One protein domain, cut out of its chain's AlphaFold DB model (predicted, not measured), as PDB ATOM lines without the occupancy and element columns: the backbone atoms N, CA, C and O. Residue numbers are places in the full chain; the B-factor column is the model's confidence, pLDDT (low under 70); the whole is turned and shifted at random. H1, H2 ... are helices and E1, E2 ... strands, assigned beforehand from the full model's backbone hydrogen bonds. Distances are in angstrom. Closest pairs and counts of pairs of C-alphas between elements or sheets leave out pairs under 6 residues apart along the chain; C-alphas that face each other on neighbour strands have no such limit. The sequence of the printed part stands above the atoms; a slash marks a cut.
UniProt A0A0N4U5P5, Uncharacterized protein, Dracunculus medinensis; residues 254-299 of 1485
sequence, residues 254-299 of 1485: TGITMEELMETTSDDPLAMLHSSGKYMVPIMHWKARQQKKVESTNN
ATOM      1  N   THR A 254      -7.533 -30.910  -0.764       77.72
ATOM      2  CA  THR A 254      -7.383 -32.363  -0.960       77.72
ATOM      3  C   THR A 254      -6.696 -33.055   0.226       77.72
ATOM      4  O   THR A 254      -5.499 -32.875   0.441       77.72
ATOM      5  N   GLY A 255      -7.418 -33.932   0.933       78.92
ATOM      6  CA  GLY A 255      -6.837 -34.885   1.895       78.92
ATOM      7  C   GLY A 255      -6.655 -34.390   3.337       78.92
ATOM      8  O   GLY A 255      -6.047 -35.105   4.131       78.92
ATOM      9  N   ILE A 256      -7.192 -33.215   3.674       80.08
ATOM     10  CA  ILE A 256      -7.296 -32.680   5.043       80.08
ATOM     11  C   ILE A 256      -8.761 -32.822   5.486       80.08
ATOM     12  O   ILE A 256      -9.665 -32.651   4.670       80.08
ATOM     13  N   THR A 257      -9.018 -33.177   6.746       84.77
ATOM     14  CA  THR A 257     -10.394 -33.262   7.274       84.77
ATOM     15  C   THR A 257     -10.917 -31.897   7.707       84.77
ATOM     16  O   THR A 257     -10.142 -31.099   8.221       84.77
ATOM     17  N   MET A 258     -12.234 -31.675   7.622       82.83
ATOM     18  CA  MET A 258     -12.902 -30.455   8.115       82.83
ATOM     19  C   MET A 258     -12.483 -30.040   9.537       82.83
ATOM     20  O   MET A 258     -12.300 -28.863   9.800       82.83
ATOM     21  N   GLU A 259     -12.237 -30.995  10.442       84.74
ATOM     22  CA  GLU A 259     -11.790 -30.721  11.825       84.74
ATOM     23  C   GLU A 259     -10.352 -30.159  11.940       84.74
ATOM     24  O   GLU A 259      -9.894 -29.859  13.040       84.74
ATOM     25  N   GLU A 260      -9.624 -30.045  10.825       87.26
ATOM     26  CA  GLU A 260      -8.279 -29.460  10.719       87.26
ATOM     27  C   GLU A 260      -8.265 -28.180   9.850       87.26
ATOM     28  O   GLU A 260      -7.195 -27.612   9.616       87.26
ATOM     29  N   LEU A 261      -9.437 -27.707   9.407       89.31
ATOM     30  CA  LEU A 261      -9.661 -26.505   8.593       89.31
ATOM     31  C   LEU A 261     -10.447 -25.445   9.393       89.31
ATOM     32  O   LEU A 261     -11.208 -25.778  10.297       89.31
ATOM     33  N   MET A 262     -10.232 -24.173   9.070       88.67
ATOM     34  CA  MET A 262     -10.998 -23.016   9.545       88.67
ATOM     35  C   MET A 262     -11.520 -22.267   8.319       88.67
ATOM     36  O   MET A 262     -10.782 -22.150   7.343       88.67
ATOM     37  N   GLU A 263     -12.752 -21.769   8.355       88.96
ATOM     38  CA  GLU A 263     -13.310 -20.941   7.277       88.96
ATOM     39  C   GLU A 263     -12.664 -19.541   7.283       88.96
ATOM     40  O   GLU A 263     -12.308 -19.024   8.342       88.96
ATOM     41  N   THR A 264     -12.441 -18.962   6.100       85.15
ATOM     42  CA  THR A 264     -11.780 -17.655   5.901       85.15
ATOM     43  C   THR A 264     -12.426 -16.893   4.743       85.15
ATOM     44  O   THR A 264     -13.237 -17.461   4.016       85.15
ATOM     45  N   THR A 265     -12.043 -15.633   4.531       86.18
ATOM     46  CA  THR A 265     -12.369 -14.888   3.304       86.18
ATOM     47  C   THR A 265     -11.462 -15.302   2.132       86.18
ATOM     48  O   THR A 265     -10.560 -16.139   2.281       86.18
ATOM     49  N   SER A 266     -11.723 -14.714   0.963       83.18
ATOM     50  CA  SER A 266     -10.948 -14.794  -0.284       83.18
ATOM     51  C   SER A 266      -9.505 -14.300  -0.161       83.18
ATOM     52  O   SER A 266      -8.599 -14.844  -0.790       83.18
ATOM     53  N   ASP A 267      -9.306 -13.273   0.657       78.75
ATOM     54  CA  ASP A 267      -8.142 -12.365   0.646       78.75
ATOM     55  C   ASP A 267      -6.956 -12.937   1.435       78.75
ATOM     56  O   ASP A 267      -5.827 -12.448   1.389       78.75
ATOM     57  N   ASP A 268      -7.217 -14.007   2.178       79.55
ATOM     58  CA  ASP A 268      -6.254 -14.684   3.017       79.55
ATOM     59  C   ASP A 268      -5.279 -15.503   2.136       79.55
ATOM     60  O   ASP A 268      -5.682 -16.503   1.540       79.55
ATOM     61  N   PRO A 269      -3.974 -15.168   2.041       79.76
ATOM     62  CA  PRO A 269      -3.076 -15.669   0.981       79.76
ATOM     63  C   PRO A 269      -2.713 -17.166   1.074       79.76
ATOM     64  O   PRO A 269      -1.866 -17.667   0.329       79.76
ATOM     65  N   LEU A 270      -3.310 -17.890   2.023       81.18
ATOM     66  CA  LEU A 270      -3.229 -19.345   2.173       81.18
ATOM     67  C   LEU A 270      -4.603 -20.032   2.025       81.18
ATOM     68  O   LEU A 270      -4.701 -21.230   2.306       81.18
ATOM     69  N   ALA A 271      -5.643 -19.301   1.615       86.20
ATOM     70  CA  ALA A 271      -6.991 -19.815   1.434       86.20
ATOM     71  C   ALA A 271      -7.030 -20.965   0.418       86.20
ATOM     72  O   ALA A 271      -6.383 -20.965  -0.635       86.20
ATOM     73  N   MET A 272      -7.804 -21.984   0.767       85.77
ATOM     74  CA  MET A 272      -8.003 -23.198  -0.004       85.77
ATOM     75  C   MET A 272      -9.495 -23.422  -0.207       85.77
ATOM     76  O   MET A 272     -10.248 -23.479   0.761       85.77
ATOM     77  N   LEU A 273      -9.927 -23.585  -1.455       88.02
ATOM     78  CA  LEU A 273     -11.342 -23.779  -1.766       88.02
ATOM     79  C   LEU A 273     -11.798 -25.177  -1.314       88.02
ATOM     80  O   LEU A 273     -11.228 -26.195  -1.735       88.02
ATOM     81  N   HIS A 274     -12.814 -25.247  -0.457       86.47
ATOM     82  CA  HIS A 274     -13.424 -26.516  -0.076       86.47
ATOM     83  C   HIS A 274     -14.392 -27.023  -1.157       86.47
ATOM     84  O   HIS A 274     -14.824 -26.287  -2.041       86.47
ATOM     85  N   SER A 275     -14.787 -28.295  -1.071       83.51
ATOM     86  CA  SER A 275     -15.831 -28.879  -1.926       83.51
ATOM     87  C   SER A 275     -17.230 -28.274  -1.727       83.51
ATOM     88  O   SER A 275     -18.120 -28.600  -2.501       83.51
ATOM     89  N   SER A 276     -17.424 -27.404  -0.729       83.34
ATOM     90  CA  SER A 276     -18.666 -26.659  -0.471       83.34
ATOM     91  C   SER A 276     -18.595 -25.187  -0.909       83.34
ATOM     92  O   SER A 276     -19.283 -24.351  -0.333       83.34
ATOM     93  N   GLY A 277     -17.679 -24.826  -1.815       83.86
ATOM     94  CA  GLY A 277     -17.489 -23.448  -2.303       83.86
ATOM     95  C   GLY A 277     -16.799 -22.485  -1.325       83.86
ATOM     96  O   GLY A 277     -16.139 -21.551  -1.763       83.86
ATOM     97  N   LYS A 278     -16.869 -22.729  -0.013       88.62
ATOM     98  CA  LYS A 278     -16.224 -21.892   1.010       88.62
ATOM     99  C   LYS A 278     -14.691 -21.910   0.935       88.62
ATOM    100  O   LYS A 278     -14.079 -22.966   0.734       88.62
ATOM    101  N   TYR A 279     -14.075 -20.762   1.202       90.11
ATOM    102  CA  TYR A 279     -12.634 -20.616   1.417       90.11
ATOM    103  C   TYR A 279     -12.251 -21.101   2.826       90.11
ATOM    104  O   TYR A 279     -12.951 -20.834   3.804       90.11
ATOM    105  N   MET A 280     -11.154 -21.856   2.940       89.16
ATOM    106  CA  MET A 280     -10.681 -22.406   4.213       89.16
ATOM    107  C   MET A 280      -9.155 -22.421   4.329       89.16
ATOM    108  O   MET A 280      -8.447 -22.703   3.367       89.16
ATOM    109  N   VAL A 281      -8.628 -22.236   5.537       89.20
ATOM    110  CA  VAL A 281      -7.197 -22.349   5.862       89.20
ATOM    111  C   VAL A 281      -6.988 -23.436   6.925       89.20
ATOM    112  O   VAL A 281      -7.768 -23.519   7.873       89.20
ATOM    113  N   PRO A 282      -5.927 -24.266   6.857       91.14
ATOM    114  CA  PRO A 282      -5.618 -25.216   7.927       91.14
ATOM    115  C   PRO A 282      -5.468 -24.531   9.296       91.14
ATOM    116  O   PRO A 282      -4.750 -23.536   9.416       91.14
ATOM    117  N   ILE A 283      -6.061 -25.094  10.356       89.55
ATOM    118  CA  ILE A 283      -6.133 -24.476  11.701       89.55
ATOM    119  C   ILE A 283      -4.749 -24.088  12.248       89.55
ATOM    120  O   ILE A 283      -4.625 -23.099  12.965       89.55
ATOM    121  N   MET A 284      -3.686 -24.817  11.894       87.01
ATOM    122  CA  MET A 284      -2.309 -24.463  12.268       87.01
ATOM    123  C   MET A 284      -1.827 -23.142  11.644       87.01
ATOM    124  O   MET A 284      -1.104 -22.397  12.299       87.01
ATOM    125  N   HIS A 285      -2.230 -22.831  10.409       86.53
ATOM    126  CA  HIS A 285      -1.916 -21.559   9.752       86.53
ATOM    127  C   HIS A 285      -2.814 -20.424  10.251       86.53
ATOM    128  O   HIS A 285      -2.299 -19.340  10.514       86.53
ATOM    129  N   TRP A 286      -4.105 -20.692  10.481       85.75
ATOM    130  CA  TRP A 286      -4.997 -19.750  11.167       85.75
ATOM    131  C   TRP A 286      -4.427 -19.350  12.533       85.75
ATOM    132  O   TRP A 286      -4.224 -18.169  12.798       85.75
ATOM    133  N   LYS A 287      -4.059 -20.330  13.370       89.24
ATOM    134  CA  LYS A 287      -3.466 -20.081  14.692       89.24
ATOM    135  C   LYS A 287      -2.107 -19.392  14.623       89.24
ATOM    136  O   LYS A 287      -1.870 -18.520  15.442       89.24
ATOM    137  N   ALA A 288      -1.252 -19.700  13.647       84.92
ATOM    138  CA  ALA A 288       0.006 -18.973  13.463       84.92
ATOM    139  C   ALA A 288      -0.210 -17.498  13.065       84.92
ATOM    140  O   ALA A 288       0.526 -16.634  13.539       84.92
ATOM    141  N   ARG A 289      -1.230 -17.183  12.248       79.66
ATOM    142  CA  ARG A 289      -1.610 -15.786  11.977       79.66
ATOM    143  C   ARG A 289      -2.224 -15.110  13.195       79.66
ATOM    144  O   ARG A 289      -1.851 -13.983  13.472       79.66
ATOM    145  N   GLN A 290      -3.100 -15.788  13.937       78.58
ATOM    146  CA  GLN A 290      -3.689 -15.255  15.171       78.58
ATOM    147  C   GLN A 290      -2.629 -15.020  16.256       78.58
ATOM    148  O   GLN A 290      -2.635 -13.972  16.880       78.58
ATOM    149  N   GLN A 291      -1.659 -15.925  16.429       73.68
ATOM    150  CA  GLN A 291      -0.521 -15.713  17.330       73.68
ATOM    151  C   GLN A 291       0.325 -14.523  16.887       73.68
ATOM    152  O   GLN A 291       0.577 -13.651  17.706       73.68
ATOM    153  N   LYS A 292       0.668 -14.412  15.592       62.09
ATOM    154  CA  LYS A 292       1.347 -13.207  15.097       62.09
ATOM    155  C   LYS A 292       0.483 -11.955  15.305       62.09
ATOM    156  O   LYS A 292       1.038 -10.919  15.636       62.09
ATOM    157  N   LYS A 293      -0.844 -12.031  15.134       58.11
ATOM    158  CA  LYS A 293      -1.750 -10.895  15.354       58.11
ATOM    159  C   LYS A 293      -1.801 -10.508  16.830       58.11
ATOM    160  O   LYS A 293      -1.686  -9.328  17.073       58.11
ATOM    161  N   VAL A 294      -1.846 -11.433  17.791       55.55
ATOM    162  CA  VAL A 294      -1.822 -11.115  19.239       55.55
ATOM    163  C   VAL A 294      -0.441 -10.633  19.708       55.55
ATOM    164  O   VAL A 294      -0.346  -9.655  20.440       55.55
ATOM    165  N   GLU A 295       0.646 -11.225  19.201       48.47
ATOM    166  CA  GLU A 295       2.013 -10.693  19.359       48.47
ATOM    167  C   GLU A 295       2.209  -9.332  18.656       48.47
ATOM    168  O   GLU A 295       3.226  -8.678  18.874       48.47
ATOM    169  N   SER A 296       1.250  -8.900  17.822       44.19
ATOM    170  CA  SER A 296       1.232  -7.578  17.184       44.19
ATOM    171  C   SER A 296       0.185  -6.633  17.784       44.19
ATOM    172  O   SER A 296       0.463  -5.456  17.844       44.19
ATOM    173  N   THR A 297      -0.986  -7.051  18.269       41.27
ATOM    174  CA  THR A 297      -2.000  -6.125  18.823       41.27
ATOM    175  C   THR A 297      -1.593  -5.562  20.177       41.27
ATOM    176  O   THR A 297      -2.089  -4.518  20.562       41.27
ATOM    177  N   ASN A 298      -0.617  -6.183  20.842       38.36
ATOM    178  CA  ASN A 298       0.065  -5.616  22.005       38.36
ATOM    179  C   ASN A 298       1.406  -4.948  21.600       38.36
ATOM    180  O   ASN A 298       2.323  -4.851  22.414       38.36
ATOM    181  N   ASN A 299       1.569  -4.580  20.318       38.05
ATOM    182  CA  ASN A 299       2.753  -3.930  19.721       38.05
ATOM    183  C   ASN A 299       2.445  -3.151  18.404       38.05
ATOM    184  O   ASN A 299       3.354  -2.856  17.631       38.05
TER     185      ASN A 299
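This is residues 254 to 299 of the 1485 residues of an uncharacterized protein of Dracunculus medinensis (UniProt A0A0N4U5P5). A small head of loops round a two-stranded hairpin, E1 and E2, has one helix, H1, running out of it as an arm. The long loop from E1 folds back, so that residues 272 to 273 pair antiparallel with residues 279 to 280 of E2, while residues 288 to 299 stick out free and make the length. The printed part has 46 residues, with two named strands and one named helix in the order E1, E2, H1; the sheet, E1 - E2, is antiparallel. The class is mixed, helices and strands, with under half of the residues in named elements. The whole is only just loose, close to compact, with a radius of gyration of the C-alphas of 11.7 A, and elongated, spanning 38 by 19 by 11 A.

Find C-alpha 261 at (-9.661, -26.505, 8.593), where E1, residues 261 to 263, begins. E2 is residues 279 to 282, 10.6 A long. H1, residues 283 to 297, runs 20.1 A from C-alpha 283 at (-6.133, -24.476, 11.701) to C-alpha 297 at (-2.000, -6.125, 18.823).

Look first at the hairpin: E1 and E2 are antiparallel at 144 degrees between their directions. C-alphas 263 and 280 face each other at 4.3 A, and N 262 and O 281 are within hydrogen-bond range at 2.8 A. The closest C-alphas of E1 and H1 are those of Leu 261 and Ile 283, 5.1 A apart. In H1 every O i to N i+4 pair is within hydrogen-bond range.

The C-alphas farthest apart are those of Ser 275 and Asn 299, 37.9 A. The printed part has no cut. The link from E1 to E2 is long, 15 residues; that from E2 to H1 is tight. Look for low confidence at residues 292 to 299, with pLDDT under 70.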